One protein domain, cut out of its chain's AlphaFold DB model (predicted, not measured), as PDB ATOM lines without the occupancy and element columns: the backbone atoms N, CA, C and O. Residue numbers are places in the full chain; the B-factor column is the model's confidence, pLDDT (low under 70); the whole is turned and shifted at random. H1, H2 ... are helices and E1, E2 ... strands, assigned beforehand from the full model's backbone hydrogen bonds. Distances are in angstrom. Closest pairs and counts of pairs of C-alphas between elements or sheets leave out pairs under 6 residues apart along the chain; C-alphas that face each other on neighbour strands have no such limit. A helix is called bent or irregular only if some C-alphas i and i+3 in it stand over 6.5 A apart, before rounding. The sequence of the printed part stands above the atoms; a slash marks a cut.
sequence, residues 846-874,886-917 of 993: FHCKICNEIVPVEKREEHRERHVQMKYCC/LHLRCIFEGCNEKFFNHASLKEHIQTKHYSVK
ATOM      1  N   PHE A 846      13.702  35.868  20.630       76.88
ATOM      2  CA  PHE A 846      13.328  36.876  21.614       76.88
ATOM      3  C   PHE A 846      13.124  36.257  23.001       76.88
ATOM      4  O   PHE A 846      12.215  35.465  23.223       76.88
ATOM      5  N   HIS A 847      13.930  36.687  23.970       63.50
ATOM      6  CA  HIS A 847      13.717  36.361  25.381       63.50
ATOM      7  C   HIS A 847      12.701  37.341  25.988       63.50
ATOM      8  O   HIS A 847      12.974  38.547  26.089       63.50
ATOM      9  N   CYS A 848      11.536  36.853  26.417       69.81
ATOM     10  CA  CYS A 848      10.517  37.715  27.004       69.81
ATOM     11  C   CYS A 848      10.858  38.117  28.441       69.81
ATOM     12  O   CYS A 848      10.947  37.290  29.339       69.81
ATOM     13  N   LYS A 849      10.948  39.424  28.707       60.91
ATOM     14  CA  LYS A 849      11.328  39.970  30.025       60.91
ATOM     15  C   LYS A 849      10.249  39.856  31.118       60.91
ATOM     16  O   LYS A 849      10.455  40.402  32.199       60.91
ATOM     17  N   ILE A 850       9.108  39.224  30.827       59.72
ATOM     18  CA  ILE A 850       7.967  39.088  31.749       59.72
ATOM     19  C   ILE A 850       7.905  37.666  32.327       59.72
ATOM     20  O   ILE A 850       7.834  37.510  33.542       59.72
ATOM     21  N   CYS A 851       8.008  36.637  31.477       61.34
ATOM     22  CA  CYS A 851       8.008  35.215  31.866       61.34
ATOM     23  C   CYS A 851       9.352  34.485  31.666       61.34
ATOM     24  O   CYS A 851       9.473  33.339  32.078       61.34
ATOM     25  N   ASN A 852      10.350  35.118  31.043       61.44
ATOM     26  CA  ASN A 852      11.625  34.524  30.604       61.44
ATOM     27  C   ASN A 852      11.522  33.412  29.531       61.44
ATOM     28  O   ASN A 852      12.542  32.816  29.194       61.44
ATOM     29  N   GLU A 853      10.343  33.181  28.942       64.81
ATOM     30  CA  GLU A 853      10.145  32.303  27.772       64.81
ATOM     31  C   GLU A 853      10.995  32.790  26.582       64.81
ATOM     32  O   GLU A 853      11.079  33.997  26.312       64.81
ATOM     33  N   ILE A 854      11.630  31.852  25.872       71.38
ATOM     34  CA  ILE A 854      12.392  32.113  24.644       71.38
ATOM     35  C   ILE A 854      11.473  31.812  23.461       71.38
ATOM     36  O   ILE A 854      11.063  30.673  23.265       71.38
ATOM     37  N   VAL A 855      11.143  32.840  22.680       80.38
ATOM     38  CA  VAL A 855      10.131  32.788  21.617       80.38
ATOM     39  C   VAL A 855      10.747  33.286  20.305       80.38
ATOM     40  O   VAL A 855      11.467  34.286  20.338       80.38
ATOM     41  N   PRO A 856      10.483  32.665  19.140       80.94
ATOM     42  CA  PRO A 856      10.888  33.224  17.847       80.94
ATOM     43  C   PRO A 856      10.396  34.668  17.668       80.94
ATOM     44  O   PRO A 856       9.274  34.995  18.060       80.94
ATOM     45  N   VAL A 857      11.214  35.545  17.076       76.50
ATOM     46  CA  VAL A 857      10.882  36.975  16.901       76.50
ATOM     47  C   VAL A 857       9.582  37.188  16.118       76.50
ATOM     48  O   VAL A 857       8.857  38.131  16.422       76.50
ATOM     49  N   GLU A 858       9.233  36.287  15.199       80.38
ATOM     50  CA  GLU A 858       7.943  36.268  14.490       80.38
ATOM     51  C   GLU A 858       6.746  36.187  15.458       80.38
ATOM     52  O   GLU A 858       5.810  36.978  15.372       80.38
ATOM     53  N   LYS A 859       6.813  35.292  16.455       78.94
ATOM     54  CA  LYS A 859       5.763  35.080  17.470       78.94
ATOM     55  C   LYS A 859       5.899  35.991  18.694       78.94
ATOM     56  O   LYS A 859       5.193  35.831  19.689       78.94
ATOM     57  N   ARG A 860       6.800  36.975  18.646       75.88
ATOM     58  CA  ARG A 860       7.062  37.911  19.747       75.88
ATOM     59  C   ARG A 860       5.846  38.739  20.131       75.88
ATOM     60  O   ARG A 860       5.630  38.968  21.320       75.88
ATOM     61  N   GLU A 861       5.110  39.245  19.146       74.19
ATOM     62  CA  GLU A 861       3.978  40.136  19.404       74.19
ATOM     63  C   GLU A 861       2.733  39.332  19.813       74.19
ATOM     64  O   GLU A 861       2.132  39.688  20.816       74.19
ATOM     65  N   GLU A 862       2.471  38.163  19.214       71.88
ATOM     66  CA  GLU A 862       1.504  37.160  19.718       71.88
ATOM     67  C   GLU A 862       1.787  36.795  21.192       71.88
ATOM     68  O   GLU A 862       0.911  36.824  22.059       71.88
ATOM     69  N   HIS A 863       3.049  36.505  21.519       74.06
ATOM     70  CA  HIS A 863       3.466  36.237  22.891       74.06
ATOM     71  C   HIS A 863       3.310  37.470  23.802       74.06
ATOM     72  O   HIS A 863       2.893  37.337  24.953       74.06
ATOM     73  N   ARG A 864       3.593  38.687  23.318       70.50
ATOM     74  CA  ARG A 864       3.315  39.924  24.069       70.50
ATOM     75  C   ARG A 864       1.815  40.095  24.303       70.50
ATOM     76  O   ARG A 864       1.427  40.525  25.384       70.50
ATOM     77  N   GLU A 865       0.984  39.754  23.329       69.88
ATOM     78  CA  GLU A 865      -0.467  39.857  23.409       69.88
ATOM     79  C   GLU A 865      -1.048  38.901  24.449       69.88
ATOM     80  O   GLU A 865      -1.928  39.330  25.191       69.88
ATOM     81  N   ARG A 866      -0.460  37.713  24.672       64.88
ATOM     82  CA  ARG A 866      -0.766  36.886  25.861       64.88
ATOM     83  C   ARG A 866      -0.582  37.674  27.174       64.88
ATOM     84  O   ARG A 866      -1.465  37.662  28.031       64.88
ATOM     85  N   HIS A 867       0.494  38.460  27.320       62.62
ATOM     86  CA  HIS A 867       0.700  39.349  28.488       62.62
ATOM     87  C   HIS A 867      -0.230  40.576  28.519       62.62
ATOM     88  O   HIS A 867      -0.418  41.176  29.579       62.62
ATOM     89  N   VAL A 868      -0.811  40.973  27.384       56.81
ATOM     90  CA  VAL A 868      -1.799  42.066  27.298       56.81
ATOM     91  C   VAL A 868      -3.222  41.558  27.562       56.81
ATOM     92  O   VAL A 868      -4.006  42.285  28.164       56.81
ATOM     93  N   GLN A 869      -3.540  40.313  27.207       52.91
ATOM     94  CA  GLN A 869      -4.800  39.625  27.522       52.91
ATOM     95  C   GLN A 869      -4.851  39.139  28.982       52.91
ATOM     96  O   GLN A 869      -5.923  39.085  29.578       52.91
ATOM     97  N   MET A 870      -3.698  38.927  29.630       50.12
ATOM     98  CA  MET A 870      -3.568  38.792  31.097       50.12
ATOM     99  C   MET A 870      -3.942  40.069  31.887       50.12
ATOM    100  O   MET A 870      -3.755  40.138  33.105       50.12
ATOM    101  N   LYS A 871      -4.464  41.104  31.221       49.94
ATOM    102  CA  LYS A 871      -4.784  42.424  31.768       49.94
ATOM    103  C   LYS A 871      -6.299  42.658  31.656       49.94
ATOM    104  O   LYS A 871      -6.874  42.456  30.598       49.94
ATOM    105  N   TYR A 872      -6.911  43.173  32.728       51.88
ATOM    106  CA  TYR A 872      -8.341  43.542  32.841       51.88
ATOM    107  C   TYR A 872      -9.363  42.374  32.848       51.88
ATOM    108  O   TYR A 872      -9.913  42.013  31.818       51.88
ATOM    109  N   CYS A 873      -9.728  41.875  34.040       39.22
ATOM    110  CA  CYS A 873     -10.979  41.125  34.271       39.22
ATOM    111  C   CYS A 873     -11.433  41.219  35.748       39.22
ATOM    112  O   CYS A 873     -10.898  40.518  36.607       39.22
ATOM    113  N   CYS A 874     -12.445  42.049  36.041       35.66
ATOM    114  CA  CYS A 874     -13.305  41.899  37.228       35.66
ATOM    115  C   CYS A 874     -14.732  41.609  36.759       35.66
ATOM    116  O   CYS A 874     -15.576  42.500  36.695       35.66
ATOM    117  N   LEU A 886      -4.228  46.684  38.403       55.88
ATOM    118  CA  LEU A 886      -4.272  45.541  37.506       55.88
ATOM    119  C   LEU A 886      -3.707  44.321  38.225       55.88
ATOM    120  O   LEU A 886      -2.578  44.347  38.703       55.88
ATOM    121  N   HIS A 887      -4.517  43.272  38.309       71.12
ATOM    122  CA  HIS A 887      -4.100  42.005  38.883       71.12
ATOM    123  C   HIS A 887      -3.439  41.185  37.774       71.12
ATOM    124  O   HIS A 887      -4.106  40.800  36.816       71.12
ATOM    125  N   LEU A 888      -2.141  40.938  37.900       80.38
ATOM    126  CA  LEU A 888      -1.380  40.050  37.030       80.38
ATOM    127  C   LEU A 888      -1.575  38.615  37.539       80.38
ATOM    128  O   LEU A 888      -1.293  38.345  38.709       80.38
ATOM    129  N   ARG A 889      -2.086  37.705  36.704       85.75
ATOM    130  CA  ARG A 889      -2.197  36.277  37.058       85.75
ATOM    131  C   ARG A 889      -0.817  35.611  37.001       85.75
ATOM    132  O   ARG A 889       0.055  36.067  36.260       85.75
ATOM    133  N   CYS A 890      -0.640  34.514  37.732       88.81
ATOM    134  CA  CYS A 890       0.393  33.545  37.385       88.81
ATOM    135  C   CYS A 890       0.205  32.991  35.958       88.81
ATOM    136  O   CYS A 890      -0.896  33.008  35.404       88.81
ATOM    137  N   ILE A 891       1.318  32.555  35.369       85.38
ATOM    138  CA  ILE A 891       1.432  32.033  33.998       85.38
ATOM    139  C   ILE A 891       1.562  30.495  34.012       85.38
ATOM    140  O   ILE A 891       1.441  29.857  32.976       85.38
ATOM    141  N   PHE A 892       1.787  29.897  35.185       82.56
ATOM    142  CA  PHE A 892       1.871  28.448  35.344       82.56
ATOM    143  C   PHE A 892       0.489  27.799  35.333       82.56
ATOM    144  O   PHE A 892      -0.419  28.244  36.041       82.56
ATOM    145  N   GLU A 893       0.367  26.715  34.570       72.19
ATOM    146  CA  GLU A 893      -0.832  25.879  34.536       72.19
ATOM    147  C   GLU A 893      -1.208  25.373  35.935       72.19
ATOM    148  O   GLU A 893      -0.359  25.155  36.801       72.19
ATOM    149  N   GLY A 894      -2.513  25.288  36.194       80.12
ATOM    150  CA  GLY A 894      -3.073  25.043  37.528       80.12
ATOM    151  C   GLY A 894      -2.995  26.232  38.504       80.12
ATOM    152  O   GLY A 894      -3.773  26.284  39.461       80.12
ATOM    153  N   CYS A 895      -2.137  27.238  38.281       84.25
ATOM    154  CA  CYS A 895      -1.943  28.323  39.241       84.25
ATOM    155  C   CYS A 895      -2.838  29.549  38.995       84.25
ATOM    156  O   CYS A 895      -2.628  30.357  38.089       84.25
ATOM    157  N   ASN A 896      -3.815  29.748  39.882       85.19
ATOM    158  CA  ASN A 896      -4.790  30.838  39.788       85.19
ATOM    159  C   ASN A 896      -4.485  32.070  40.665       85.19
ATOM    160  O   ASN A 896      -5.331  32.962  40.774       85.19
ATOM    161  N   GLU A 897      -3.292  32.155  41.267       82.31
ATOM    162  CA  GLU A 897      -2.883  33.311  42.076       82.31
ATOM    163  C   GLU A 897      -2.769  34.602  41.240       82.31
ATOM    164  O   GLU A 897      -2.447  34.590  40.046       82.31
ATOM    165  N   LYS A 898      -3.095  35.740  41.870       88.62
ATOM    166  CA  LYS A 898      -3.275  37.049  41.224       88.62
ATOM    167  C   LYS A 898      -2.636  38.158  42.053       88.62
ATOM    168  O   LYS A 898      -3.001  38.363  43.207       88.62
ATOM    169  N   PHE A 899      -1.747  38.931  41.436       86.12
ATOM    170  CA  PHE A 899      -0.890  39.899  42.118       86.12
ATOM    171  C   PHE A 899      -1.087  41.319  41.601       86.12
ATOM    172  O   PHE A 899      -1.040  41.572  40.402       86.12
ATOM    173  N   PHE A 900      -1.209  42.282  42.514       81.69
ATOM    174  CA  PHE A 900      -1.296  43.707  42.171       81.69
ATOM    175  C   PHE A 900       0.002  44.284  41.568       81.69
ATOM    176  O   PHE A 900      -0.025  45.367  40.989       81.69
ATOM    177  N   ASN A 901       1.136  43.590  41.734       82.31
ATOM    178  CA  ASN A 901       2.477  44.051  41.370       82.31
ATOM    179  C   ASN A 901       3.271  42.948  40.651       82.31
ATOM    180  O   ASN A 901       3.289  41.800  41.091       82.31
ATOM    181  N   HIS A 902       4.041  43.324  39.624       81.88
ATOM    182  CA  HIS A 902       4.954  42.410  38.915       81.88
ATOM    183  C   HIS A 902       6.071  41.859  39.826       81.88
ATOM    184  O   HIS A 902       6.562  40.757  39.594       81.88
ATOM    185  N   ALA A 903       6.464  42.597  40.871       82.19
ATOM    186  CA  ALA A 903       7.421  42.112  41.867       82.19
ATOM    187  C   ALA A 903       6.890  40.858  42.581       82.19
ATOM    188  O   ALA A 903       7.527  39.814  42.515       82.19
ATOM    189  N   SER A 904       5.681  40.940  43.145       83.81
ATOM    190  CA  SER A 904       5.029  39.834  43.857       83.81
ATOM    191  C   SER A 904       4.683  38.658  42.936       83.81
ATOM    192  O   SER A 904       4.835  37.514  43.339       83.81
ATOM    193  N   LEU A 905       4.302  38.915  41.676       88.81
ATOM    194  CA  LEU A 905       4.146  37.844  40.681       88.81
ATOM    195  C   LEU A 905       5.476  37.118  40.414       88.81
ATOM    196  O   LEU A 905       5.506  35.892  40.360       88.81
ATOM    197  N   LYS A 906       6.583  37.858  40.255       84.12
ATOM    198  CA  LYS A 906       7.902  37.249  40.045       84.12
ATOM    199  C   LYS A 906       8.343  36.445  41.272       84.12
ATOM    200  O   LYS A 906       8.873  35.355  41.112       84.12
ATOM    201  N   GLU A 907       8.122  36.977  42.467       82.56
ATOM    202  CA  GLU A 907       8.410  36.326  43.748       82.56
ATOM    203  C   GLU A 907       7.613  35.025  43.914       82.56
ATOM    204  O   GLU A 907       8.202  33.983  44.179       82.56
ATOM    205  N   HIS A 908       6.309  35.038  43.628       85.81
ATOM    206  CA  HIS A 908       5.475  33.836  43.562       85.81
ATOM    207  C   HIS A 908       6.007  32.818  42.532       85.81
ATOM    208  O   HIS A 908       6.207  31.651  42.861       85.81
ATOM    209  N   ILE A 909       6.324  33.251  41.305       85.56
ATOM    210  CA  ILE A 909       6.922  32.386  40.269       85.56
ATOM    211  C   ILE A 909       8.260  31.777  40.735       85.56
ATOM    212  O   ILE A 909       8.535  30.612  40.457       85.56
ATOM    213  N   GLN A 910       9.069  32.537  41.477       81.00
ATOM    214  CA  GLN A 910      10.382  32.139  41.994       81.00
ATOM    215  C   GLN A 910      10.326  31.328  43.312       81.00
ATOM    216  O   GLN A 910      11.361  30.845  43.765       81.00
ATOM    217  N   THR A 911       9.150  31.171  43.933       74.25
ATOM    218  CA  THR A 911       8.983  30.446  45.212       74.25
ATOM    219  C   THR A 911       8.022  29.262  45.135       74.25
ATOM    220  O   THR A 911       8.196  28.301  45.882       74.25
ATOM    221  N   LYS A 912       7.018  29.303  44.249       75.50
ATOM    222  CA  LYS A 912       6.013  28.239  44.078       75.50
ATOM    223  C   LYS A 912       6.240  27.349  42.859       75.50
ATOM    224  O   LYS A 912       5.850  26.189  42.914       75.50
ATOM    225  N   HIS A 913       6.861  27.866  41.795       82.38
ATOM    226  CA  HIS A 913       6.931  27.174  40.497       82.38
ATOM    227  C   HIS A 913       8.353  26.811  40.088       82.38
ATOM    228  O   HIS A 913       8.669  25.639  39.914       82.38
ATOM    229  N   TYR A 914       9.249  27.795  40.020       70.94
ATOM    230  CA  TYR A 914      10.680  27.510  40.031       70.94
ATOM    231  C   TYR A 914      11.119  27.369  41.488       70.94
ATOM    232  O   TYR A 914      11.106  28.345  42.234       70.94
ATOM    233  N   SER A 915      11.533  26.172  41.897       61.09
ATOM    234  CA  SER A 915      12.079  25.875  43.229       61.09
ATOM    235  C   SER A 915      13.511  26.419  43.383       61.09
ATOM    236  O   SER A 915      14.477  25.674  43.545       61.09
ATOM    237  N   VAL A 916      13.673  27.745  43.284       59.66
ATOM    238  CA  VAL A 916      14.988  28.402  43.217       59.66
ATOM    239  C   VAL A 916      15.710  28.345  44.563       59.66
ATOM    240  O   VAL A 916      15.587  29.243  45.388       59.66
ATOM    241  N   LYS A 917      16.511  27.284  44.714       55.72
ATOM    242  CA  LYS A 917      17.581  27.076  45.698       55.72
ATOM    243  C   LYS A 917      17.229  27.533  47.121       55.72
ATOM    244  O   LYS A 917      17.623  28.614  47.556       55.72
TER     245      LYS A 917
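What this domain is: This is residues 846 to 874 and 886 to 917 of the 993 residues of the protein "C2H2-type domain-containing protein" of Mytilus coruscus (UniProt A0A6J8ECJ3). The picture is of two small units one over the other, each a folded-back stretch of chain leading into one helix. In the first, H1, the longest helix, makes a V with the strand E1, and residues 846 to 853 fold back beside E1; in the second, residues 886 to 901 form a folded loop alongside H2. The printed part has 61 residues with one named strand and two named helices, in the order E1, H1, H2; the class is mostly helix, though 28 residues, under half, are in named elements. With a radius of gyration of the C-alphas of 12.1 A it is only just compact, close to loose, and the C-alphas span 35 by 31 by 20 A.

Where its parts are: Find C-alpha 857 at (10.882, 36.975, 16.901); from there H1, residues 857 to 869, runs 19.1 A to C-alpha 869 at (-4.800, 39.625, 27.522). H1 is irregular: C-alphas 858 and 861 are 7.4 A apart. Just before it look for E1, residues 854 to 856, 7.0 A long. Then go to H2, residues 902 to 913, which covers 15.4 A and ends with C-alpha 913 at (6.931, 27.174, 40.497). H2 is neither bent nor irregular, but only just: C-alphas 910 and 913 are 6.2 A apart.

How they stand to each other: Start at H1 and step back to E1, to which a tight link with 0 residues between joins it. Their closest C-alphas, those of Val 855 and His 863, are 7.6 A apart, and their centres are 10.0 A apart. E1 pairs with no named strand, but residues 846 to 847 pair antiparallel with residues 854 to 855 of E1. Move on to H2: it is apart from H1 and also from E1. Before H2, residues 888 to 889 pair antiparallel with residues 898 to 899. Along the backbone, H2 has every O i to N i+4 pair within hydrogen-bond range, while H1 has 6 of 9.

The domain as a whole: The two C-alphas farthest apart, those of Cys 874 and Lys 917, are 35.3 A from each other. Look for the cut after Cys 874: residues 875 to 885 are not printed, and C-alphas 874 and 886 are 9.7 A apart across it. The link from H1 to H2 is the link across the cut, and its printed residues 886 to 901 are a long stretch with no named element. In the B-factor column the mean pLDDT of the printed part of this model is 72.4; the values under 70 are at residues 847 to 853, 865 to 874, 886 and 915 to 917.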